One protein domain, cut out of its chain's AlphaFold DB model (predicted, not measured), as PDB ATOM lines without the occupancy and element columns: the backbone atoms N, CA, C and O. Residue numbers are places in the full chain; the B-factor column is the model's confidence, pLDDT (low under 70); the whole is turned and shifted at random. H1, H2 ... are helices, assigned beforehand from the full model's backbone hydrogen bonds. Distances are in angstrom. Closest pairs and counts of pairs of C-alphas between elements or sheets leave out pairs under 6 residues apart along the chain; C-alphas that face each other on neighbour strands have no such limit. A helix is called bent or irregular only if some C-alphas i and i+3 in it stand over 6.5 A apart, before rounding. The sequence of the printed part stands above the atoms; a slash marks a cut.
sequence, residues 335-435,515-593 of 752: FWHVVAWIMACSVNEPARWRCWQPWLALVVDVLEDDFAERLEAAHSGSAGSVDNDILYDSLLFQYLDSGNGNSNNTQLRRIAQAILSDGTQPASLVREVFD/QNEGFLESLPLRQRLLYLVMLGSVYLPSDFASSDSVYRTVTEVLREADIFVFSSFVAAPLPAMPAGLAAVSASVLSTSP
ATOM      1  N   PHE A 335     117.577  95.386 144.129       95.00
ATOM      2  CA  PHE A 335     118.327  95.569 145.366       95.00
ATOM      3  C   PHE A 335     117.446  95.525 146.622       95.00
ATOM      4  O   PHE A 335     117.796  94.878 147.606       95.00
ATOM      5  N   TRP A 336     116.275  96.162 146.595       94.75
ATOM      6  CA  TRP A 336     115.414  96.274 147.773       94.75
ATOM      7  C   TRP A 336     114.684  94.973 148.105       94.75
ATOM      8  O   TRP A 336     114.365  94.739 149.270       94.75
ATOM      9  N   HIS A 337     114.441  94.103 147.122       93.75
ATOM     10  CA  HIS A 337     114.012  92.731 147.390       93.75
ATOM     11  C   HIS A 337     115.087  91.950 148.151       93.75
ATOM     12  O   HIS A 337     114.784  91.334 149.173       93.75
ATOM     13  N   VAL A 338     116.337  92.016 147.680       96.50
ATOM     14  CA  VAL A 338     117.472  91.358 148.336       96.50
ATOM     15  C   VAL A 338     117.656  91.900 149.752       96.50
ATOM     16  O   VAL A 338     117.733  91.115 150.691       96.50
ATOM     17  N   VAL A 339     117.618  93.223 149.947       97.62
ATOM     18  CA  VAL A 339     117.674  93.846 151.281       97.62
ATOM     19  C   VAL A 339     116.554  93.333 152.183       97.62
ATOM     20  O   VAL A 339     116.837  92.939 153.311       97.62
ATOM     21  N   ALA A 340     115.304  93.287 151.712       96.19
ATOM     22  CA  ALA A 340     114.192  92.784 152.520       96.19
ATOM     23  C   ALA A 340     114.429  91.337 152.980       96.19
ATOM     24  O   ALA A 340     114.231  91.021 154.154       96.19
ATOM     25  N   TRP A 341     114.893  90.472 152.073       96.06
ATOM     26  CA  TRP A 341     115.238  89.089 152.395       96.06
ATOM     27  C   TRP A 341     116.374  88.994 153.420       96.06
ATOM     28  O   TRP A 341     116.255  88.274 154.409       96.06
ATOM     29  N   ILE A 342     117.447  89.764 153.229       96.75
ATOM     30  CA  ILE A 342     118.598  89.811 154.137       96.75
ATOM     31  C   ILE A 342     118.181  90.273 155.539       96.75
ATOM     32  O   ILE A 342     118.557  89.659 156.536       96.75
ATOM     33  N   MET A 343     117.369  91.327 155.618       96.38
ATOM     34  CA  MET A 343     116.863  91.872 156.878       96.38
ATOM     35  C   MET A 343     115.896  90.914 157.581       96.38
ATOM     36  O   MET A 343     115.867  90.868 158.806       96.38
ATOM     37  N   ALA A 344     115.127  90.122 156.830       93.88
ATOM     38  CA  ALA A 344     114.322  89.044 157.398       93.88
ATOM     39  C   ALA A 344     115.190  87.881 157.900       93.88
ATOM     40  O   ALA A 344     114.908  87.332 158.964       93.88
ATOM     41  N   CYS A 345     116.268  87.536 157.182       93.56
ATOM     42  CA  CYS A 345     117.230  86.530 157.633       93.56
ATOM     43  C   CYS A 345     117.892  86.933 158.950       93.56
ATOM     44  O   CYS A 345     118.141  86.061 159.775       93.56
ATOM     45  N   SER A 346     118.154  88.228 159.165       94.31
ATOM     46  CA  SER A 346     118.770  88.698 160.410       94.31
ATOM     47  C   SER A 346     117.955  88.292 161.637       94.31
ATOM     48  O   SER A 346     118.539  87.926 162.643       94.31
ATOM     49  N   VAL A 347     116.625  88.258 161.542       90.94
ATOM     50  CA  VAL A 347     115.746  87.868 162.656       90.94
ATOM     51  C   VAL A 347     115.423  86.373 162.643       90.94
ATOM     52  O   VAL A 347     115.544  85.700 163.662       90.94
ATOM     53  N   ASN A 348     115.020  85.841 161.489       90.12
ATOM     54  CA  ASN A 348     114.443  84.499 161.409       90.12
ATOM     55  C   ASN A 348     115.474  83.398 161.133       90.12
ATOM     56  O   ASN A 348     115.231  82.242 161.465       90.12
ATOM     57  N   GLU A 349     116.599  83.731 160.493       90.81
ATOM     58  CA  GLU A 349     117.545  82.756 159.937       90.81
ATOM     59  C   GLU A 349     119.008  83.144 160.236       90.81
ATOM     60  O   GLU A 349     119.775  83.461 159.314       90.81
ATOM     61  N   PRO A 350     119.456  83.088 161.510       90.06
ATOM     62  CA  PRO A 350     120.780  83.575 161.919       90.06
ATOM     63  C   PRO A 350     121.945  82.915 161.172       90.06
ATOM     64  O   PRO A 350     122.950  83.555 160.860       90.06
ATOM     65  N   ALA A 351     121.814  81.628 160.834       89.38
ATOM     66  CA  ALA A 351     122.824  80.906 160.061       89.38
ATOM     67  C   ALA A 351     123.022  81.526 158.673       89.38
ATOM     68  O   ALA A 351     124.146  81.604 158.177       89.38
ATOM     69  N   ARG A 352     121.933  81.988 158.053       91.75
ATOM     70  CA  ARG A 352     121.972  82.579 156.722       91.75
ATOM     71  C   ARG A 352     122.337  84.058 156.756       91.75
ATOM     72  O   ARG A 352     123.068  84.523 155.881       91.75
ATOM     73  N   TRP A 353     121.912  84.762 157.800       94.56
ATOM     74  CA  TRP A 353     122.349  86.121 158.100       94.56
ATOM     75  C   TRP A 353     123.876  86.250 158.137       94.56
ATOM     76  O   TRP A 353     124.406  87.151 157.498       94.56
ATOM     77  N   ARG A 354     124.603  85.302 158.744       93.69
ATOM     78  CA  ARG A 354     126.083  85.307 158.771       93.69
ATOM     79  C   ARG A 354     126.745  85.335 157.387       93.69
ATOM     80  O   ARG A 354     127.858  85.831 157.259       93.69
ATOM     81  N   CYS A 355     126.086  84.806 156.355       94.00
ATOM     82  CA  CYS A 355     126.581  84.865 154.976       94.00
ATOM     83  C   CYS A 355     126.209  86.189 154.294       94.00
ATOM     84  O   CYS A 355     127.008  86.755 153.553       94.00
ATOM     85  N   TRP A 356     124.998  86.690 154.547       96.94
ATOM     86  CA  TRP A 356     124.489  87.916 153.928       96.94
ATOM     87  C   TRP A 356     125.020  89.200 154.551       96.94
ATOM     88  O   TRP A 356     125.220  90.171 153.832       96.94
ATOM     89  N   GLN A 357     125.251  89.224 155.860       96.81
ATOM     90  CA  GLN A 357     125.740  90.386 156.598       96.81
ATOM     91  C   GLN A 357     127.032  90.964 155.997       96.81
ATOM     92  O   GLN A 357     127.042  92.155 155.674       96.81
ATOM     93  N   PRO A 358     128.096  90.174 155.744       97.62
ATOM     94  CA  PRO A 358     129.328  90.721 155.188       97.62
ATOM     95  C   PRO A 358     129.206  91.088 153.696       97.62
ATOM     96  O   PRO A 358     129.914  91.990 153.245       97.62
ATOM     97  N   TRP A 359     128.295  90.443 152.954       98.12
ATOM     98  CA  TRP A 359     127.958  90.796 151.570       98.12
ATOM     99  C   TRP A 359     127.201  92.126 151.491       98.12
ATOM    100  O   TRP A 359     127.584  93.008 150.730       98.12
ATOM    101  N   LEU A 360     126.165  92.309 152.316       98.44
ATOM    102  CA  LEU A 360     125.394  93.549 152.362       98.44
ATOM    103  C   LEU A 360     126.268  94.710 152.832       98.44
ATOM    104  O   LEU A 360     126.177  95.787 152.259       98.44
ATOM    105  N   ALA A 361     127.134  94.482 153.824       97.94
ATOM    106  CA  ALA A 361     128.109  95.479 154.251       97.94
ATOM    107  C   ALA A 361     128.979  95.947 153.076       97.94
ATOM    108  O   ALA A 361     129.032  97.144 152.828       97.94
ATOM    109  N   LEU A 362     129.544  95.018 152.288       98.12
ATOM    110  CA  LEU A 362     130.305  95.363 151.083       98.12
ATOM    111  C   LEU A 362     129.469  96.194 150.098       98.12
ATOM    112  O   LEU A 362     129.950  97.202 149.601       98.12
ATOM    113  N   VAL A 363     128.231  95.791 149.794       98.25
ATOM    114  CA  VAL A 363     127.399  96.531 148.828       98.25
ATOM    115  C   VAL A 363     127.046  97.932 149.340       98.25
ATOM    116  O   VAL A 363     127.022  98.871 148.549       98.25
ATOM    117  N   VAL A 364     126.809  98.099 150.644       98.12
ATOM    118  CA  VAL A 364     126.586  99.421 151.253       98.12
ATOM    119  C   VAL A 364     127.864 100.266 151.215       98.12
ATOM    120  O   VAL A 364     127.773 101.439 150.870       98.12
ATOM    121  N   ASP A 365     129.037  99.682 151.479       97.38
ATOM    122  CA  ASP A 365     130.328 100.374 151.345       97.38
ATOM    123  C   ASP A 365     130.534 100.861 149.892       97.38
ATOM    124  O   ASP A 365     130.858 102.022 149.665       97.38
ATOM    125  N   VAL A 366     130.236 100.015 148.893       97.50
ATOM    126  CA  VAL A 366     130.286 100.391 147.466       97.50
ATOM    127  C   VAL A 366     129.321 101.533 147.141       97.50
ATOM    128  O   VAL A 366     129.694 102.442 146.407       97.50
ATOM    129  N   LEU A 367     128.091 101.504 147.667       97.50
ATOM    130  CA  LEU A 367     127.101 102.566 147.447       97.50
ATOM    131  C   LEU A 367     127.552 103.909 148.033       97.50
ATOM    132  O   LEU A 367     127.362 104.945 147.398       97.50
ATOM    133  N   GLU A 368     128.120 103.893 149.238       96.12
ATOM    134  CA  GLU A 368     128.615 105.095 149.910       96.12
ATOM    135  C   GLU A 368     129.829 105.686 149.186       96.12
ATOM    136  O   GLU A 368     129.845 106.891 148.924       96.12
ATOM    137  N   ASP A 369     130.801 104.851 148.812       95.19
ATOM    138  CA  ASP A 369     132.019 105.293 148.130       95.19
ATOM    139  C   ASP A 369     131.746 105.739 146.681       95.19
ATOM    140  O   ASP A 369     132.298 106.750 146.244       95.19
ATOM    141  N   ASP A 370     130.864 105.051 145.936       95.94
ATOM    142  CA  ASP A 370     130.488 105.428 144.558       95.94
ATOM    143  C   ASP A 370     129.769 106.772 144.551       95.94
ATOM    144  O   ASP A 370     130.093 107.656 143.754       95.94
ATOM    145  N   PHE A 371     128.834 106.960 145.487       94.44
ATOM    146  CA  PHE A 371     128.141 108.229 145.623       94.44
ATOM    147  C   PHE A 371     129.097 109.349 146.054       94.44
ATOM    148  O   PHE A 371     129.030 110.439 145.488       94.44
ATOM    149  N   ALA A 372     130.017 109.096 146.993       92.88
ATOM    150  CA  ALA A 372     131.004 110.083 147.429       92.88
ATOM    151  C   ALA A 372     131.944 110.518 146.296       92.88
ATOM    152  O   ALA A 372     132.110 111.716 146.070       92.88
ATOM    153  N   GLU A 373     132.518 109.574 145.548       91.62
ATOM    154  CA  GLU A 373     133.445 109.876 144.451       91.62
ATOM    155  C   GLU A 373     132.758 110.670 143.327       91.62
ATOM    156  O   GLU A 373     133.322 111.625 142.782       91.62
ATOM    157  N   ARG A 374     131.506 110.323 143.006       92.00
ATOM    158  CA  ARG A 374     130.697 111.046 142.013       92.00
ATOM    159  C   ARG A 374     130.268 112.421 142.502       92.00
ATOM    160  O   ARG A 374     130.253 113.361 141.711       92.00
ATOM    161  N   LEU A 375     129.957 112.555 143.790       89.56
ATOM    162  CA  LEU A 375     129.646 113.840 144.401       89.56
ATOM    163  C   LEU A 375     130.860 114.766 144.371       89.56
ATOM    164  O   LEU A 375     130.722 115.920 143.978       89.56
ATOM    165  N   GLU A 376     132.050 114.269 144.709       87.44
ATOM    166  CA  GLU A 376     133.301 115.022 144.578       87.44
ATOM    167  C   GLU A 376     133.525 115.479 143.129       87.44
ATOM    168  O   GLU A 376     133.763 116.662 142.872       87.44
ATOM    169  N   ALA A 377     133.364 114.563 142.167       87.12
ATOM    170  CA  ALA A 377     133.504 114.862 140.745       87.12
ATOM    171  C   ALA A 377     132.513 115.945 140.278       87.12
ATOM    172  O   ALA A 377     132.923 116.890 139.602       87.12
ATOM    173  N   ALA A 378     131.248 115.859 140.698       85.38
ATOM    174  CA  ALA A 378     130.205 116.832 140.371       85.38
ATOM    175  C   ALA A 378     130.494 118.241 140.924       85.38
ATOM    176  O   ALA A 378     130.113 119.228 140.293       85.38
ATOM    177  N   HIS A 379     131.192 118.350 142.062       78.69
ATOM    178  CA  HIS A 379     131.631 119.635 142.626       78.69
ATOM    179  C   HIS A 379     132.918 120.169 141.978       78.69
ATOM    180  O   HIS A 379     133.112 121.380 141.915       78.69
ATOM    181  N   SER A 380     133.788 119.287 141.474       75.62
ATOM    182  CA  SER A 380     135.043 119.664 140.801       75.62
ATOM    183  C   SER A 380     134.866 120.153 139.351       75.62
ATOM    184  O   SER A 380     135.808 120.679 138.753       75.62
ATOM    185  N   GLY A 381     133.672 119.988 138.768       64.94
ATOM    186  CA  GLY A 381     133.356 120.411 137.405       64.94
ATOM    187  C   GLY A 381     133.507 121.925 137.201       64.94
ATOM    188  O   GLY A 381     132.906 122.738 137.905       64.94
ATOM    189  N   SER A 382     134.302 122.324 136.204       53.44
ATOM    190  CA  SER A 382     134.541 123.727 135.841       53.44
ATOM    191  C   SER A 382     133.289 124.368 135.225       53.44
ATOM    192  O   SER A 382     133.166 124.390 134.006       53.44
ATOM    193  N   ALA A 383     132.349 124.846 136.054       49.59
ATOM    194  CA  ALA A 383     131.359 125.889 135.717       49.59
ATOM    195  C   ALA A 383     130.380 126.239 136.865       49.59
ATOM    196  O   ALA A 383     129.238 126.566 136.577       49.59
ATOM    197  N   GLY A 384     130.738 126.174 138.157       51.12
ATOM    198  CA  GLY A 384     129.876 126.706 139.244       51.12
ATOM    199  C   GLY A 384     128.428 126.165 139.306       51.12
ATOM    200  O   GLY A 384     127.579 126.739 139.982       51.12
ATOM    201  N   SER A 385     128.147 125.078 138.588       53.69
ATOM    202  CA  SER A 385     126.870 124.393 138.445       53.69
ATOM    203  C   SER A 385     127.180 122.929 138.690       53.69
ATOM    204  O   SER A 385     127.951 122.348 137.930       53.69
ATOM    205  N   VAL A 386     126.603 122.352 139.745       60.12
ATOM    206  CA  VAL A 386     126.744 120.923 140.048       60.12
ATOM    207  C   VAL A 386     126.270 120.143 138.829       60.12
ATOM    208  O   VAL A 386     125.097 120.240 138.446       60.12
ATOM    209  N   ASP A 387     127.182 119.400 138.204       67.25
ATOM    210  CA  ASP A 387     126.824 118.501 137.115       67.25
ATOM    211  C   ASP A 387     126.102 117.289 137.704       67.25
ATOM    212  O   ASP A 387     126.689 116.258 138.040       67.25
ATOM    213  N   ASN A 388     124.795 117.458 137.901       71.81
ATOM    214  CA  ASN A 388     123.949 116.417 138.452       71.81
ATOM    215  C   ASN A 388     123.911 115.187 137.535       71.81
ATOM    216  O   ASN A 388     123.581 114.117 138.035       71.81
ATOM    217  N   ASP A 389     124.271 115.300 136.246       80.81
ATOM    218  CA  ASP A 389     124.306 114.166 135.312       80.81
ATOM    219  C   ASP A 389     125.255 113.060 135.804       80.81
ATOM    220  O   ASP A 389     124.891 111.886 135.756       80.81
ATOM    221  N   ILE A 390     126.378 113.421 136.436       86.56
ATOM    222  CA  ILE A 390     127.332 112.465 137.033       86.56
ATOM    223  C   ILE A 390     126.707 111.670 138.196       86.56
ATOM    224  O   ILE A 390     127.031 110.495 138.400       86.56
ATOM    225  N   LEU A 391     125.798 112.287 138.964       89.00
ATOM    226  CA  LEU A 391     125.108 111.635 140.084       89.00
ATOM    227  C   LEU A 391     124.034 110.649 139.612       89.00
ATOM    228  O   LEU A 391     123.771 109.663 140.303       89.00
ATOM    229  N   TYR A 392     123.437 110.869 138.438       87.25
ATOM    230  CA  TYR A 392     122.487 109.920 137.843       87.25
ATOM    231  C   TYR A 392     123.164 108.632 137.364       87.25
ATOM    232  O   TYR A 392     122.501 107.603 137.251       87.25
ATOM    233  N   ASP A 393     124.477 108.658 137.153       87.75
ATOM    234  CA  ASP A 393     125.269 107.461 136.870       87.75
ATOM    235  C   ASP A 393     125.668 106.688 138.145       87.75
ATOM    236  O   ASP A 393     126.334 105.657 138.049       87.75
ATOM    237  N   SER A 394     125.287 107.165 139.340       92.69
ATOM    238  CA  SER A 394     125.579 106.464 140.598       92.69
ATOM    239  C   SER A 394     124.789 105.166 140.743       92.69
ATOM    240  O   SER A 394     123.611 105.070 140.379       92.69
ATOM    241  N   LEU A 395     125.417 104.174 141.378       93.38
ATOM    242  CA  LEU A 395     124.757 102.917 141.728       93.38
ATOM    243  C   LEU A 395     123.579 103.160 142.688       93.38
ATOM    244  O   LEU A 395     122.555 102.477 142.611       93.38
ATOM    245  N   LEU A 396     123.685 104.184 143.543       93.94
ATOM    246  CA  LEU A 396     122.589 104.627 144.404       93.94
ATOM    247  C   LEU A 396     121.364 105.039 143.580       93.94
ATOM    248  O   LEU A 396     120.270 104.540 143.841       93.94
ATOM    249  N   PHE A 397     121.530 105.910 142.577       91.19
ATOM    250  CA  PHE A 397     120.412 106.311 141.723       91.19
ATOM    251  C   PHE A 397     119.801 105.110 141.005       91.19
ATOM    252  O   PHE A 397     118.582 104.968 140.986       91.19
ATOM    253  N   GLN A 398     120.633 104.206 140.489       90.25
ATOM    254  CA  GLN A 398     120.166 103.003 139.812       90.25
ATOM    255  C   GLN A 398     119.261 102.126 140.698       90.25
ATOM    256  O   GLN A 398     118.301 101.537 140.204       90.25
ATOM    257  N   TYR A 399     119.538 102.031 142.001       92.81
ATOM    258  CA  TYR A 399     118.697 101.279 142.940       92.81
ATOM    259  C   TYR A 399     117.461 102.052 143.411       92.81
ATOM    260  O   TYR A 399     116.495 101.444 143.885       92.81
ATOM    261  N   LEU A 400     117.471 103.379 143.307       90.81
ATOM    262  CA  LEU A 400     116.333 104.231 143.647       90.81
ATOM    263  C   LEU A 400     115.376 104.439 142.463       90.81
ATOM    264  O   LEU A 400     114.173 104.568 142.693       90.81
ATOM    265  N   ASP A 401     115.846 104.418 141.213       82.56
ATOM    266  CA  ASP A 401     114.983 104.519 140.031       82.56
ATOM    267  C   ASP A 401     114.192 103.219 139.837       82.56
ATOM    268  O   ASP A 401     114.731 102.163 139.508       82.56
ATOM    269  N   SER A 402     112.871 103.280 140.026       63.62
ATOM    270  CA  SER A 402     112.022 102.091 139.906       63.62
ATOM    271  C   SER A 402     111.902 101.543 138.490       63.62
ATOM    272  O   SER A 402     111.375 100.443 138.339       63.62
ATOM    273  N   GLY A 403     112.311 102.278 137.445       58.12
ATOM    274  CA  GLY A 403     112.199 101.864 136.034       58.12
ATOM    275  C   GLY A 403     110.758 101.673 135.512       58.12
ATOM    276  O   GLY A 403     110.494 101.884 134.331       58.12
ATOM    277  N   ASN A 404     109.804 101.366 136.390       49.84
ATOM    278  CA  ASN A 404     108.379 101.254 136.160       49.84
ATOM    279  C   ASN A 404     107.716 102.530 136.681       49.84
ATOM    280  O   ASN A 404     107.900 102.902 137.835       49.84
ATOM    281  N   GLY A 405     106.913 103.198 135.852       47.91
ATOM    282  CA  GLY A 405     106.165 104.414 136.204       47.91
ATOM    283  C   GLY A 405     105.075 104.241 137.277       47.91
ATOM    284  O   GLY A 405     104.119 105.011 137.291       47.91
ATOM    285  N   ASN A 406     105.182 103.243 138.158       47.34
ATOM    286  CA  ASN A 406     104.261 103.036 139.266       47.34
ATOM    287  C   ASN A 406     104.702 103.882 140.465       47.34
ATOM    288  O   ASN A 406     105.841 103.804 140.908       47.34
ATOM    289  N   SER A 407     103.758 104.689 140.953       56.69
ATOM    290  CA  SER A 407     103.903 105.775 141.925       56.69
ATOM    291  C   SER A 407     105.090 105.674 142.890       56.69
ATOM    292  O   SER A 407     105.192 104.711 143.657       56.69
ATOM    293  N   ASN A 408     105.907 106.731 142.935       70.25
ATOM    294  CA  ASN A 408     107.056 106.863 143.837       70.25
ATOM    295  C   ASN A 408     106.692 106.471 145.286       70.25
ATOM    296  O   ASN A 408     107.451 105.771 145.938       70.25
ATOM    297  N   ASN A 409     105.472 106.772 145.757       81.50
ATOM    298  CA  ASN A 409     105.004 106.389 147.099       81.50
ATOM    299  C   ASN A 409     104.929 104.868 147.345       81.50
ATOM    300  O   ASN A 409     105.295 104.407 148.425       81.50
ATOM    301  N   THR A 410     104.473 104.061 146.377       86.88
ATOM    302  CA  THR A 410     104.430 102.594 146.546       86.88
ATOM    303  C   THR A 410     105.825 101.988 146.615       86.88
ATOM    304  O   THR A 410     106.069 101.093 147.425       86.88
ATOM    305  N   GLN A 411     106.754 102.510 145.811       86.88
ATOM    306  CA  GLN A 411     108.154 102.113 145.867       86.88
ATOM    307  C   GLN A 411     108.789 102.546 147.189       86.88
ATOM    308  O   GLN A 411     109.413 101.723 147.848       86.88
ATOM    309  N   LEU A 412     108.598 103.797 147.613       91.69
ATOM    310  CA  LEU A 412     109.110 104.302 148.887       91.69
ATOM    311  C   LEU A 412     108.631 103.457 150.064       91.69
ATOM    312  O   LEU A 412     109.429 103.107 150.929       91.69
ATOM    313  N   ARG A 413     107.346 103.077 150.080       93.44
ATOM    314  CA  ARG A 413     106.813 102.194 151.123       93.44
ATOM    315  C   ARG A 413     107.496 100.834 151.083       93.44
ATOM    316  O   ARG A 413     107.862 100.325 152.136       93.44
ATOM    317  N   ARG A 414     107.712 100.267 149.894       93.00
ATOM    318  CA  ARG A 414     108.440  99.005 149.724       93.00
ATOM    319  C   ARG A 414     109.891  99.107 150.215       93.00
ATOM    320  O   ARG A 414     110.341  98.201 150.905       93.00
ATOM    321  N   ILE A 415     110.598 100.196 149.906       94.94
ATOM    322  CA  ILE A 415     111.968 100.470 150.380       94.94
ATOM    323  C   ILE A 415     111.988 100.564 151.910       94.94
ATOM    324  O   ILE A 415     112.772  99.882 152.564       94.94
ATOM    325  N   ALA A 416     111.086 101.355 152.495       95.81
ATOM    326  CA  ALA A 416     110.983 101.505 153.943       95.81
ATOM    327  C   ALA A 416     110.662 100.168 154.639       95.81
ATOM    328  O   ALA A 416     111.278  99.836 155.649       95.81
ATOM    329  N   GLN A 417     109.752  99.366 154.075       95.50
ATOM    330  CA  GLN A 417     109.443  98.022 154.572       95.50
ATOM    331  C   GLN A 417     110.625  97.057 154.423       95.50
ATOM    332  O   GLN A 417     110.848  96.246 155.315       95.50
ATOM    333  N   ALA A 418     111.407  97.149 153.345       95.94
ATOM    334  CA  ALA A 418     112.616  96.346 153.166       95.94
ATOM    335  C   ALA A 418     113.661  96.656 154.250       95.94
ATOM    336  O   ALA A 418     114.152  95.743 154.911       95.94
ATOM    337  N   ILE A 419     113.940  97.941 154.496       96.88
ATOM    338  CA  ILE A 419     114.891  98.392 155.529       96.88
ATOM    339  C   ILE A 419     114.433  97.973 156.930       96.88
ATOM    340  O   ILE A 419     115.258  97.603 157.762       96.88
ATOM    341  N   LEU A 420     113.128  98.008 157.206       94.81
ATOM    342  CA  LEU A 420     112.551  97.708 158.522       94.81
ATOM    343  C   LEU A 420     112.004  96.280 158.639       94.81
ATOM    344  O   LEU A 420     111.285  95.979 159.586       94.81
ATOM    345  N   SER A 421     112.342  95.391 157.700       93.25
ATOM    346  CA  SER A 421     111.872  94.005 157.725       93.25
ATOM    347  C   SER A 421     112.372  93.286 158.976       93.25
ATOM    348  O   SER A 421     113.574  93.178 159.199       93.25
ATOM    349  N   ASP A 422     111.441  92.785 159.773       86.69
ATOM    350  CA  ASP A 422     111.653  92.073 161.038       86.69
ATOM    351  C   ASP A 422     111.321  90.577 160.917       86.69
ATOM    352  O   ASP A 422     111.167  89.880 161.910       86.69
ATOM    353  N   GLY A 423     111.146  90.084 159.687       81.25
ATOM    354  CA  GLY A 423     110.771  88.696 159.431       81.25
ATOM    355  C   GLY A 423     109.268  88.399 159.510       81.25
ATOM    356  O   GLY A 423     108.870  87.290 159.154       81.25
ATOM    357  N   THR A 424     108.422  89.366 159.889       85.31
ATOM    358  CA  THR A 424     106.948  89.203 159.934       85.31
ATOM    359  C   THR A 424     106.240  89.620 158.639       85.31
ATOM    360  O   THR A 424     105.025  89.465 158.489       85.31
ATOM    361  N   GLN A 425     107.004  90.156 157.689       86.06
ATOM    362  CA  GLN A 425     106.517  90.726 156.438       86.06
ATOM    363  C   GLN A 425     105.907  89.675 155.493       86.06
ATOM    364  O   GLN A 425     106.241  88.490 155.567       86.06
ATOM    365  N   PRO A 426     105.019  90.081 154.560       85.44
ATOM    366  CA  PRO A 426     104.410  89.147 153.622       85.44
ATOM    367  C   PRO A 426     105.463  88.474 152.737       85.44
ATOM    368  O   PRO A 426     106.404  89.114 152.268       85.44
ATOM    369  N   ALA A 427     105.236  87.199 152.411       82.56
ATOM    370  CA  ALA A 427     106.144  86.386 151.598       82.56
ATOM    371  C   ALA A 427     106.469  86.984 150.213       82.56
ATOM    372  O   ALA A 427     107.473  86.625 149.611       82.56
ATOM    373  N   SER A 428     105.646  87.903 149.697       84.62
ATOM    374  CA  SER A 428     105.939  88.638 148.460       84.62
ATOM    375  C   SER A 428     107.117  89.605 148.597       84.62
ATOM    376  O   SER A 428     107.803  89.855 147.612       84.62
ATOM    377  N   LEU A 429     107.333  90.170 149.790       85.50
ATOM    378  CA  LEU A 429     108.433  91.093 150.071       85.50
ATOM    379  C   LEU A 429     109.713  90.327 150.429       85.50
ATOM    380  O   LEU A 429     110.780  90.643 149.909       85.50
ATOM    381  N   VAL A 430     109.576  89.295 151.266       87.88
ATOM    382  CA  VAL A 430     110.675  88.500 151.843       87.88
ATOM    383  C   VAL A 430     110.773  87.105 151.216       87.88
ATOM    384  O   VAL A 430     110.942  86.104 151.906       87.88
ATOM    385  N   ARG A 431     110.618  87.016 149.893       90.00
ATOM    386  CA  ARG A 431     110.869  85.771 149.154       90.00
ATOM    387  C   ARG A 431     112.366  85.450 149.160       90.00
ATOM    388  O   ARG A 431     113.178  86.356 149.010       90.00
ATOM    389  N   GLU A 432     112.698  84.167 149.287       92.56
ATOM    390  CA  GLU A 432     114.081  83.697 149.179       92.56
ATOM    391  C   GLU A 432     114.697  84.122 147.838       92.56
ATOM    392  O   GLU A 432     114.056  84.007 146.786       92.56
ATOM    393  N   VAL A 433     115.945  84.592 147.878       93.62
ATOM    394  CA  VAL A 433     116.700  84.952 146.670       93.62
ATOM    395  C   VAL A 433     117.139  83.681 145.944       93.62
ATOM    396  O   VAL A 433     116.981  83.558 144.727       93.62
ATOM    397  N   PHE A 434     117.650  82.702 146.690       93.12
ATOM    398  CA  PHE A 434     118.038  81.401 146.158       93.12
ATOM    399  C   PHE A 434     116.998  80.334 146.501       93.12
ATOM    400  O   PHE A 434     116.351  80.377 147.543       93.12
ATOM    401  N   ASP A 435     116.846  79.327 145.641       87.12
ATOM    402  CA  ASP A 435     115.844  78.286 145.875       87.12
ATOM    403  C   ASP A 435     116.151  77.485 147.146       87.12
ATOM    404  O   ASP A 435     117.231  76.900 147.290       87.12
ATOM    405  N   GLN A 515     115.186  86.448 170.679       56.62
ATOM    406  CA  GLN A 515     114.375  86.547 169.447       56.62
ATOM    407  C   GLN A 515     114.642  87.821 168.635       56.62
ATOM    408  O   GLN A 515     114.256  87.908 167.473       56.62
ATOM    409  N   ASN A 516     115.299  88.811 169.236       70.50
ATOM    410  CA  ASN A 516     115.490  90.127 168.644       70.50
ATOM    411  C   ASN A 516     116.964  90.523 168.468       70.50
ATOM    412  O   ASN A 516     117.244  91.606 167.945       70.50
ATOM    413  N   GLU A 517     117.906  89.666 168.873       84.19
ATOM    414  CA  GLU A 517     119.345  89.942 168.792       84.19
ATOM    415  C   GLU A 517     119.771  90.267 167.356       84.19
ATOM    416  O   GLU A 517     120.432  91.274 167.102       84.19
ATOM    417  N   GLY A 518     119.297  89.491 166.384       88.69
ATOM    418  CA  GLY A 518     119.657  89.715 164.991       88.69
ATOM    419  C   GLY A 518     118.982  90.935 164.345       88.69
ATOM    420  O   GLY A 518     119.499  91.482 163.365       88.69
ATOM    421  N   PHE A 519     117.881  91.459 164.908       92.06
ATOM    422  CA  PHE A 519     117.406  92.796 164.527       92.06
ATOM    423  C   PHE A 519     118.410  93.854 164.997       92.06
ATOM    424  O   PHE A 519     118.816  94.694 164.194       92.06
ATOM    425  N   LEU A 520     118.860  93.771 166.255       92.62
ATOM    426  CA  LEU A 520     119.839  94.698 166.832       92.62
ATOM    427  C   LEU A 520     121.178  94.668 166.084       92.62
ATOM    428  O   LEU A 520     121.719  95.725 165.773       92.62
ATOM    429  N   GLU A 521     121.678  93.484 165.729       92.88
ATOM    430  CA  GLU A 521     122.923  93.327 164.966       92.88
ATOM    431  C   GLU A 521     122.842  93.994 163.582       92.88
ATOM    432  O   GLU A 521     123.801  94.597 163.101       92.88
ATOM    433  N   SER A 522     121.671  93.936 162.944       95.19
ATOM    434  CA  SER A 522     121.444  94.535 161.625       95.19
ATOM    435  C   SER A 522     121.179  96.051 161.652       95.19
ATOM    436  O   SER A 522     121.208  96.686 160.594       95.19
ATOM    437  N   LEU A 523     120.943  96.657 162.827       95.31
ATOM    438  CA  LEU A 523     120.582  98.078 162.963       95.31
ATOM    439  C   LEU A 523     121.545  99.049 162.262       95.31
ATOM    440  O   LEU A 523     121.042  99.918 161.543       95.31
ATOM    441  N   PRO A 524     122.884  98.920 162.383       95.31
ATOM    442  CA  PRO A 524     123.801  99.848 161.725       95.31
ATOM    443  C   PRO A 524     123.630  99.859 160.200       95.31
ATOM    444  O   PRO A 524     123.598 100.923 159.585       95.31
ATOM    445  N   LEU A 525     123.437  98.689 159.579       97.06
ATOM    446  CA  LEU A 525     123.200  98.587 158.134       97.06
ATOM    447  C   LEU A 525     121.845  99.185 157.741       97.06
ATOM    448  O   LEU A 525     121.751  99.868 156.724       97.06
ATOM    449  N   ARG A 526     120.800  98.994 158.556       97.00
ATOM    450  CA  ARG A 526     119.478  99.603 158.318       97.00
ATOM    451  C   ARG A 526     119.545 101.128 158.351       97.00
ATOM    452  O   ARG A 526     118.955 101.788 157.498       97.00
ATOM    453  N   GLN A 527     120.275 101.687 159.313       96.25
ATOM    454  CA  GLN A 527     120.447 103.131 159.435       96.25
ATOM    455  C   GLN A 527     121.291 103.714 158.292       96.25
ATOM    456  O   GLN A 527     120.918 104.756 157.753       96.25
ATOM    457  N   ARG A 528     122.367 103.032 157.870       97.25
ATOM    458  CA  ARG A 528     123.168 103.414 156.689       97.25
ATOM    459  C   ARG A 528     122.338 103.400 155.403       97.25
ATOM    460  O   ARG A 528     122.368 104.361 154.640       97.25
ATOM    461  N   LEU A 529     121.514 102.369 155.198       97.94
ATOM    462  CA  LEU A 529     120.589 102.305 154.059       97.94
ATOM    463  C   LEU A 529     119.570 103.450 154.080       97.94
ATOM    464  O   LEU A 529     119.332 104.071 153.047       97.94
ATOM    465  N   LEU A 530     118.987 103.764 155.243       96.50
ATOM    466  CA  LEU A 530     118.080 104.907 155.363       96.50
ATOM    467  C   LEU A 530     118.798 106.231 155.056       96.50
ATOM    468  O   LEU A 530     118.238 107.080 154.363       96.50
ATOM    469  N   TYR A 531     120.030 106.396 155.538       95.69
ATOM    470  CA  TYR A 531     120.859 107.560 155.238       95.69
ATOM    471  C   TYR A 531     121.085 107.712 153.725       95.69
ATOM    472  O   TYR A 531     120.806 108.777 153.181       95.69
ATOM    473  N   LEU A 532     121.452 106.636 153.020       96.00
ATOM    474  CA  LEU A 532     121.595 106.622 151.557       96.00
ATOM    475  C   LEU A 532     120.294 106.984 150.819       96.00
ATOM    476  O   LEU A 532     120.314 107.789 149.890       96.00
ATOM    477  N   VAL A 533     119.145 106.446 151.245       95.56
ATOM    478  CA  VAL A 533     117.835 106.803 150.665       95.56
ATOM    479  C   VAL A 533     117.549 108.298 150.835       95.56
ATOM    480  O   VAL A 533     117.060 108.955 149.914       95.56
ATOM    481  N   MET A 534     117.890 108.858 151.997       93.25
ATOM    482  CA  MET A 534     117.739 110.285 152.262       93.25
ATOM    483  C   MET A 534     118.697 111.135 151.425       93.25
ATOM    484  O   MET A 534     118.258 112.150 150.884       93.25
ATOM    485  N   LEU A 535     119.950 110.713 151.224       91.88
ATOM    486  CA  LEU A 535     120.862 111.373 150.281       91.88
ATOM    487  C   LEU A 535     120.280 111.386 148.863       91.88
ATOM    488  O   LEU A 535     120.258 112.436 148.224       91.88
ATOM    489  N   GLY A 536     119.703 110.269 148.412       91.12
ATOM    490  CA  GLY A 536     118.978 110.211 147.144       91.12
ATOM    491  C   GLY A 536     117.847 111.242 147.052       91.12
ATOM    492  O   GLY A 536     117.695 111.894 146.025       91.12
ATOM    493  N   SER A 537     117.088 111.463 148.129       89.69
ATOM    494  CA  SER A 537     116.030 112.489 148.147       89.69
ATOM    495  C   SER A 537     116.544 113.931 148.161       89.69
ATOM    496  O   SER A 537     115.886 114.822 147.632       89.69
ATOM    497  N   VAL A 538     117.721 114.167 148.751       86.88
ATOM    498  CA  VAL A 538     118.338 115.498 148.836       86.88
ATOM    499  C   VAL A 538     118.961 115.893 147.501       86.88
ATOM    500  O   VAL A 538     118.748 117.012 147.040       86.88
ATOM    501  N   TYR A 539     119.700 114.979 146.870       86.50
ATOM    502  CA  TYR A 539     120.452 115.266 145.648       86.50
ATOM    503  C   TYR A 539     119.675 114.952 144.363       86.50
ATOM    504  O   TYR A 539     119.916 115.585 143.340       86.50
ATOM    505  N   LEU A 540     118.714 114.019 144.398       85.81
ATOM    506  CA  LEU A 540     117.962 113.557 143.220       85.81
ATOM    507  C   LEU A 540     116.426 113.674 143.408       85.81
ATOM    508  O   LEU A 540     115.689 112.745 143.058       85.81
ATOM    509  N   PRO A 541     115.890 114.802 143.933       84.44
ATOM    510  CA  PRO A 541     114.474 114.919 144.306       84.44
ATOM    511  C   PRO A 541     113.507 114.803 143.122       84.44
ATOM    512  O   PRO A 541     112.387 114.320 143.290       84.44
ATOM    513  N   SER A 542     113.921 115.253 141.933       80.94
ATOM    514  CA  SER A 542     113.077 115.286 140.731       80.94
ATOM    515  C   SER A 542     112.760 113.894 140.187       80.94
ATOM    516  O   SER A 542     111.654 113.663 139.701       80.94
ATOM    517  N   ASP A 543     113.720 112.972 140.274       81.56
ATOM    518  CA  ASP A 543     113.610 111.639 139.680       81.56
ATOM    519  C   ASP A 543     113.278 110.546 140.713       81.56
ATOM    520  O   ASP A 543     112.658 109.545 140.342       81.56
ATOM    521  N   PHE A 544     113.615 110.756 141.994       86.12
ATOM    522  CA  PHE A 544     113.298 109.846 143.100       86.12
ATOM    523  C   PHE A 544     112.089 110.318 143.934       86.12
ATOM    524  O   PHE A 544     110.949 109.936 143.659       86.12
ATOM    525  N   ALA A 545     112.312 111.122 144.977       88.25
ATOM    526  CA  ALA A 545     111.270 111.645 145.855       88.25
ATOM    527  C   ALA A 545     111.768 112.829 146.688       88.25
ATOM    528  O   ALA A 545     112.961 112.959 146.945       88.25
ATOM    529  N   SER A 546     110.838 113.655 147.177       88.94
ATOM    530  CA  SER A 546     111.157 114.710 148.140       88.94
ATOM    531  C   SER A 546     111.463 114.139 149.527       88.94
ATOM    532  O   SER A 546     110.868 113.142 149.946       88.94
ATOM    533  N   SER A 547     112.317 114.825 150.288       88.12
ATOM    534  CA  SER A 547     112.666 114.444 151.664       88.12
ATOM    535  C   SER A 547     111.434 114.279 152.568       88.12
ATOM    536  O   SER A 547     111.359 113.322 153.332       88.12
ATOM    537  N   ASP A 548     110.424 115.155 152.444       88.25
ATOM    538  CA  ASP A 548     109.147 115.050 153.184       88.25
ATOM    539  C   ASP A 548     108.398 113.745 152.867       88.25
ATOM    540  O   ASP A 548     107.880 113.084 153.769       88.25
ATOM    541  N   SER A 549     108.370 113.331 151.595       90.56
ATOM    542  CA  SER A 549     107.725 112.081 151.179       90.56
ATOM    543  C   SER A 549     108.447 110.862 151.754       90.56
ATOM    544  O   SER A 549     107.787 109.955 152.278       90.56
ATOM    545  N   VAL A 550     109.785 110.861 151.739       92.94
ATOM    546  CA  VAL A 550     110.586 109.788 152.344       92.94
ATOM    547  C   VAL A 550     110.342 109.721 153.851       92.94
ATOM    548  O   VAL A 550     109.959 108.664 154.356       92.94
ATOM    549  N   TYR A 551     110.469 110.840 154.572       93.31
ATOM    550  CA  TYR A 551     110.250 110.867 156.018       93.31
ATOM    551  C   TYR A 551     108.833 110.453 156.412       93.31
ATOM    552  O   TYR A 551     108.675 109.664 157.348       93.31
ATOM    553  N   ARG A 552     107.800 110.946 155.711       92.94
ATOM    554  CA  ARG A 552     106.405 110.551 155.958       92.94
ATOM    555  C   ARG A 552     106.239 109.043 155.782       92.94
ATOM    556  O   ARG A 552     105.691 108.389 156.665       92.94
ATOM    557  N   THR A 553     106.770 108.487 154.699       95.12
ATOM    558  CA  THR A 553     106.636 107.058 154.393       95.12
ATOM    559  C   THR A 553     107.361 106.178 155.416       95.12
ATOM    560  O   THR A 553     106.783 105.222 155.929       95.12
ATOM    561  N   VAL A 554     108.603 106.515 155.773       95.81
ATOM    562  CA  VAL A 554     109.367 105.778 156.795       95.81
ATOM    563  C   VAL A 554     108.690 105.888 158.164       95.81
ATOM    564  O   VAL A 554     108.591 104.896 158.884       95.81
ATOM    565  N   THR A 555     108.149 107.062 158.503       95.62
ATOM    566  CA  THR A 555     107.371 107.279 159.732       95.62
ATOM    567  C   THR A 555     106.127 106.393 159.787       95.62
ATOM    568  O   THR A 555     105.831 105.814 160.832       95.62
ATOM    569  N   GLU A 556     105.395 106.264 158.678       95.31
ATOM    570  CA  GLU A 556     104.225 105.387 158.596       95.31
ATOM    571  C   GLU A 556     104.596 103.923 158.847       95.31
ATOM    572  O   GLU A 556     103.951 103.275 159.672       95.31
ATOM    573  N   VAL A 557     105.666 103.430 158.214       95.69
ATOM    574  CA  VAL A 557     106.142 102.049 158.401       95.69
ATOM    575  C   VAL A 557     106.640 101.815 159.833       95.69
ATOM    576  O   VAL A 557     106.273 100.819 160.448       95.69
ATOM    577  N   LEU A 558     107.397 102.750 160.420       95.06
ATOM    578  CA  LEU A 558     107.840 102.657 161.820       95.06
ATOM    579  C   LEU A 558     106.676 102.666 162.815       95.06
ATOM    580  O   LEU A 558     106.741 102.022 163.860       95.06
ATOM    581  N   ARG A 559     105.604 103.406 162.520       92.62
ATOM    582  CA  ARG A 559     104.406 103.430 163.367       92.62
ATOM    583  C   ARG A 559     103.645 102.104 163.320       92.62
ATOM    584  O   ARG A 559     103.052 101.725 164.329       92.62
ATOM    585  N   GLU A 560     103.645 101.444 162.165       92.06
ATOM    586  CA  GLU A 560     103.044 100.121 161.961       92.06
ATOM    587  C   GLU A 560     103.880  98.991 162.574       92.06
ATOM    588  O   GLU A 560     103.326  97.943 162.903       92.06
ATOM    589  N   ALA A 561     105.183  99.209 162.765       91.81
ATOM    590  CA  ALA A 561     106.087  98.237 163.360       91.81
ATOM    591  C   ALA A 561     105.805  97.977 164.852       91.81
ATOM    592  O   ALA A 561     105.239  98.815 165.580       91.81
ATOM    593  N   ASP A 562     106.255  96.806 165.315       89.31
ATOM    594  CA  ASP A 562     106.221  96.449 166.729       89.31
ATOM    595  C   ASP A 562     106.972  97.479 167.591       89.31
ATOM    596  O   ASP A 562     107.891  98.173 167.140       89.31
ATOM    597  N   ILE A 563     106.558  97.603 168.854       89.44
ATOM    598  CA  ILE A 563     107.154  98.572 169.772       89.44
ATOM    599  C   ILE A 563     108.649  98.325 169.980       89.44
ATOM    600  O   ILE A 563     109.393  99.296 170.119       89.44
ATOM    601  N   PHE A 564     109.098  97.066 169.947       89.19
ATOM    602  CA  PHE A 564     110.507  96.719 170.032       89.19
ATOM    603  C   PHE A 564     111.275  97.296 168.841       89.19
ATOM    604  O   PHE A 564     112.187  98.094 169.051       89.19
ATOM    605  N   VAL A 565     110.856  96.979 167.610       91.56
ATOM    606  CA  VAL A 565     111.464  97.472 166.359       91.56
ATOM    607  C   VAL A 565     111.540  98.997 166.360       91.56
ATOM    608  O   VAL A 565     112.605  99.568 166.120       91.56
ATOM    609  N   PHE A 566     110.433  99.659 166.710       94.31
ATOM    610  CA  PHE A 566     110.385 101.112 166.837       94.31
ATOM    611  C   PHE A 566     111.400 101.627 167.865       94.31
ATOM    612  O   PHE A 566     112.174 102.537 167.572       94.31
ATOM    613  N   SER A 567     111.393 101.061 169.075       92.94
ATOM    614  CA  SER A 567     112.234 101.530 170.176       92.94
ATOM    615  C   SER A 567     113.719 101.353 169.878       92.94
ATOM    616  O   SER A 567     114.487 102.293 170.062       92.94
ATOM    617  N   SER A 568     114.096 100.194 169.343       93.00
ATOM    618  CA  SER A 568     115.464  99.845 168.989       93.00
ATOM    619  C   SER A 568     115.976 100.723 167.853       93.00
ATOM    620  O   SER A 568     117.078 101.248 167.944       93.00
ATOM    621  N   PHE A 569     115.164 100.968 166.819       94.56
ATOM    622  CA  PHE A 569     115.573 101.804 165.690       94.56
ATOM    623  C   PHE A 569     115.721 103.286 166.065       94.56
ATOM    624  O   PHE A 569     116.676 103.935 165.644       94.56
ATOM    625  N   VAL A 570     114.793 103.828 166.863       92.88
ATOM    626  CA  VAL A 570     114.783 105.252 167.244       92.88
ATOM    627  C   VAL A 570     115.827 105.570 168.321       92.88
ATOM    628  O   VAL A 570     116.392 106.661 168.310       92.88
ATOM    629  N   ALA A 571     116.088 104.644 169.250       87.81
ATOM    630  CA  ALA A 571     117.019 104.865 170.356       87.81
ATOM    631  C   ALA A 571     118.471 104.460 170.051       87.81
ATOM    632  O   ALA A 571     119.355 104.804 170.840       87.81
ATOM    633  N   ALA A 572     118.720 103.731 168.961       88.12
ATOM    634  CA  ALA A 572     120.053 103.252 168.620       88.12
ATOM    635  C   ALA A 572     121.045 104.398 168.350       88.12
ATOM    636  O   ALA A 572     120.651 105.435 167.806       88.12
ATOM    637  N   PRO A 573     122.336 104.203 168.681       85.25
ATOM    638  CA  PRO A 573     123.404 105.072 168.202       85.25
ATOM    639  C   PRO A 573     123.326 105.213 166.684       85.25
ATOM    640  O   PRO A 573     123.016 104.245 165.991       85.25
ATOM    641  N   LEU A 574     123.577 106.417 166.180       86.88
ATOM    642  CA  LEU A 574     123.555 106.680 164.747       86.88
ATOM    643  C   LEU A 574     124.832 106.168 164.075       86.88
ATOM    644  O   LEU A 574     125.880 106.093 164.726       86.88
ATOM    645  N   PRO A 575     124.773 105.826 162.777       84.62
ATOM    646  CA  PRO A 575     125.961 105.427 162.050       84.62
ATOM    647  C   PRO A 575     126.916 106.617 161.949       84.62
ATOM    648  O   PRO A 575     126.491 107.758 161.744       84.62
ATOM    649  N   ALA A 576     128.215 106.343 162.061       86.62
ATOM    650  CA  ALA A 576     129.227 107.327 161.714       86.62
ATOM    651  C   ALA A 576     129.057 107.742 160.247       86.62
ATOM    652  O   ALA A 576     128.645 106.943 159.403       86.62
ATOM    653  N   MET A 577     129.375 108.998 159.946       87.00
ATOM    654  CA  MET A 577     129.324 109.477 158.572       87.00
ATOM    655  C   MET A 577     130.399 108.752 157.742       87.00
ATOM    656  O   MET A 577     131.539 108.666 158.214       87.00
ATOM    657  N   PRO A 578     130.071 108.210 156.554       89.12
ATOM    658  CA  PRO A 578     131.043 107.485 155.738       89.12
ATOM    659  C   PRO A 578     132.269 108.348 155.442       89.12
ATOM    660  O   PRO A 578     132.135 109.525 155.105       89.12
ATOM    661  N   ALA A 579     133.469 107.771 155.564       87.12
ATOM    662  CA  ALA A 579     134.723 108.524 155.476       87.12
ATOM    663  C   ALA A 579     134.847 109.302 154.156       87.12
ATOM    664  O   ALA A 579     135.291 110.452 154.163       87.12
ATOM    665  N   GLY A 580     134.396 108.709 153.045       86.19
ATOM    666  CA  GLY A 580     134.381 109.384 151.754       86.19
ATOM    667  C   GLY A 580     133.465 110.605 151.739       86.19
ATOM    668  O   GLY A 580     133.903 111.706 151.417       86.19
ATOM    669  N   LEU A 581     132.221 110.459 152.189       89.19
ATOM    670  CA  LEU A 581     131.285 111.581 152.272       89.19
ATOM    671  C   LEU A 581     131.754 112.666 153.252       89.19
ATOM    672  O   LEU A 581     131.581 113.853 152.975       89.19
ATOM    673  N   ALA A 582     132.397 112.289 154.361       88.31
ATOM    674  CA  ALA A 582     132.995 113.230 155.306       88.31
ATOM    675  C   ALA A 582     134.136 114.036 154.669       88.31
ATOM    676  O   ALA A 582     134.188 115.257 154.836       88.31
ATOM    677  N   ALA A 583     134.999 113.379 153.891       86.62
ATOM    678  CA  ALA A 583     136.062 114.038 153.140       86.62
ATOM    679  C   ALA A 583     135.500 115.005 152.085       86.62
ATOM    680  O   ALA A 583     135.953 116.147 152.008       86.62
ATOM    681  N   VAL A 584     134.470 114.592 151.335       86.00
ATOM    682  CA  VAL A 584     133.790 115.462 150.360       86.00
ATOM    683  C   VAL A 584     133.158 116.662 151.055       86.00
ATOM    684  O   VAL A 584     133.373 117.792 150.628       86.00
ATOM    685  N   SER A 585     132.448 116.452 152.165       84.00
ATOM    686  CA  SER A 585     131.843 117.543 152.934       84.00
ATOM    687  C   SER A 585     132.879 118.559 153.425       84.00
ATOM    688  O   SER A 585     132.615 119.759 153.383       84.00
ATOM    689  N   ALA A 586     134.047 118.099 153.886       83.62
ATOM    690  CA  ALA A 586     135.135 118.972 154.325       83.62
ATOM    691  C   ALA A 586     135.775 119.734 153.150       83.62
ATOM    692  O   ALA A 586     136.041 120.932 153.259       83.62
ATOM    693  N   SER A 587     135.976 119.060 152.014       81.81
ATOM    694  CA  SER A 587     136.527 119.652 150.791       81.81
ATOM    695  C   SER A 587     135.606 120.735 150.210       81.81
ATOM    696  O   SER A 587     136.045 121.858 149.942       81.81
ATOM    697  N   VAL A 588     134.300 120.453 150.119       75.19
ATOM    698  CA  VAL A 588     133.281 121.410 149.659       75.19
ATOM    699  C   VAL A 588     133.242 122.644 150.561       75.19
ATOM    700  O   VAL A 588     133.290 123.763 150.059       75.19
ATOM    701  N   LEU A 589     133.261 122.466 151.888       72.56
ATOM    702  CA  LEU A 589     133.259 123.590 152.829       72.56
ATOM    703  C   LEU A 589     134.489 124.500 152.670       72.56
ATOM    704  O   LEU A 589     134.388 125.712 152.844       72.56
ATOM    705  N   SER A 590     135.647 123.926 152.324       73.69
ATOM    706  CA  SER A 590     136.883 124.691 152.111       73.69
ATOM    707  C   SER A 590     136.880 125.519 150.821       73.69
ATOM    708  O   SER A 590     137.558 126.542 150.748       73.69
ATOM    709  N   THR A 591     136.114 125.096 149.810       68.88
ATOM    710  CA  THR A 591     136.099 125.704 148.469       68.88
ATOM    711  C   THR A 591     134.907 126.632 148.246       68.88
ATOM    712  O   THR A 591     135.037 127.631 147.540       68.88
ATOM    713  N   SER A 592     133.756 126.346 148.861       65.94
ATOM    714  CA  SER A 592     132.550 127.166 148.770       65.94
ATOM    715  C   SER A 592     131.733 127.087 150.069       65.94
ATOM    716  O   SER A 592     131.079 126.074 150.323       65.94
ATOM    717  N   PRO A 593     131.723 128.150 150.898       63.03
ATOM    718  CA  PRO A 593     130.949 128.164 152.143       63.03
ATOM    719  C   PRO A 593     129.425 128.167 151.917       63.03
ATOM    720  O   PRO A 593     128.690 127.768 152.816       63.03
TER     721      PRO A 593
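AT A GLANCE: This is residues 335 to 435 and 515 to 593 of the 752 residues of the protein "Major facilitator superfamily transporter" of Ophiostoma piceae (strain UAMH 11346) (UniProt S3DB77). An elongated body of helices is built round H6, with the longest helix, H2, beside it along the long axis, and H1 and H5 completing an up-and-down bundle of four in which each runs against the one before it in the chain. H7 packs on H5 and H6 on the side away from H2, H4 crosses H2, and H9 runs beside the later part of H2. The printed part has 180 residues with nine named helices, H1 to H9 in order, and no named strand: all helix. It is compact, with a radius of gyration of the C-alphas of 16.9 A, and spans 53 by 34 by 32 A.

HOW THE PARTS SIT: Start at H2, residues 350 to 380, which has a kink of 33 degrees near residue 357. Its C-alpha of Pro 350 is 7.0 A from that of Gly 518 in H6, residues 515 to 539, the closest pair of two helices that touch at a shallow tilt of 19 degrees, the same way. H6 is the hub, touching six helices; it is irregular, with C-alphas 515 and 518 7.6 A apart. H1, residues 335 to 348, forms a helical hairpin with H2, touching residues 352 to 360 alone; the closest C-alphas, Ser 346 and Trp 353, are 5.0 A apart. H5, residues 408 to 419, touches H1 with residues 414 to 419 alone, closest at the C-alphas of Ala 340 and Ala 418, 3.9 A apart. H7, residues 547 to 560, touches H5 at a steep tilt of 52 degrees, with the C-alphas of Ala 416 and Val 554 closest at 5.4 A. H8, residues 563 to 571, only just touches H6, with 3 pairs of C-alphas within 8 A, the closest being Leu 523 and Phe 569 at 6.8 A. H4, residues 395 to 400, touches H2, with the C-alphas of Leu 367 and Leu 396 closest at 5.8 A. H3, residues 388 to 392, touches H2 closest at the C-alphas of Arg 374 and Leu 391, 5.9 A apart. H9, residues 579 to 591, touches H2 closest at the C-alphas of Ala 372 and Leu 581, 5.1 A apart; H9 and H6 are apart. Every O i to N i+4 pair is within hydrogen-bond range in H3, H4, H5, H7, H8 and H9, against 9 of 10 in H1, 24 of 27 in H2 and 18 of 21 in H6.

IN THESE COORDINATES: Find C-alpha 335, where H1 begins, at (118.327, 95.569, 145.366). From C-alpha 350 at (120.780, 83.575, 161.919), H2 runs 44.2 A; H6 runs 37.8 A and H7 20.1 A. H9 ends at C-alpha 591, (136.099, 125.704, 148.469).

THE WHOLE: Look at C-alphas 383 and 515, the two farthest apart, at 54.5 A. Residues 436 to 514 are not printed, and C-alphas 435 and 515 are 25.0 A apart across this cut. Of the links that are printed whole, none is long. Mean pLDDT of the printed part is 87.4; residues 381 to 387, 402 to 407, 515 and 591 to 593 are under 70.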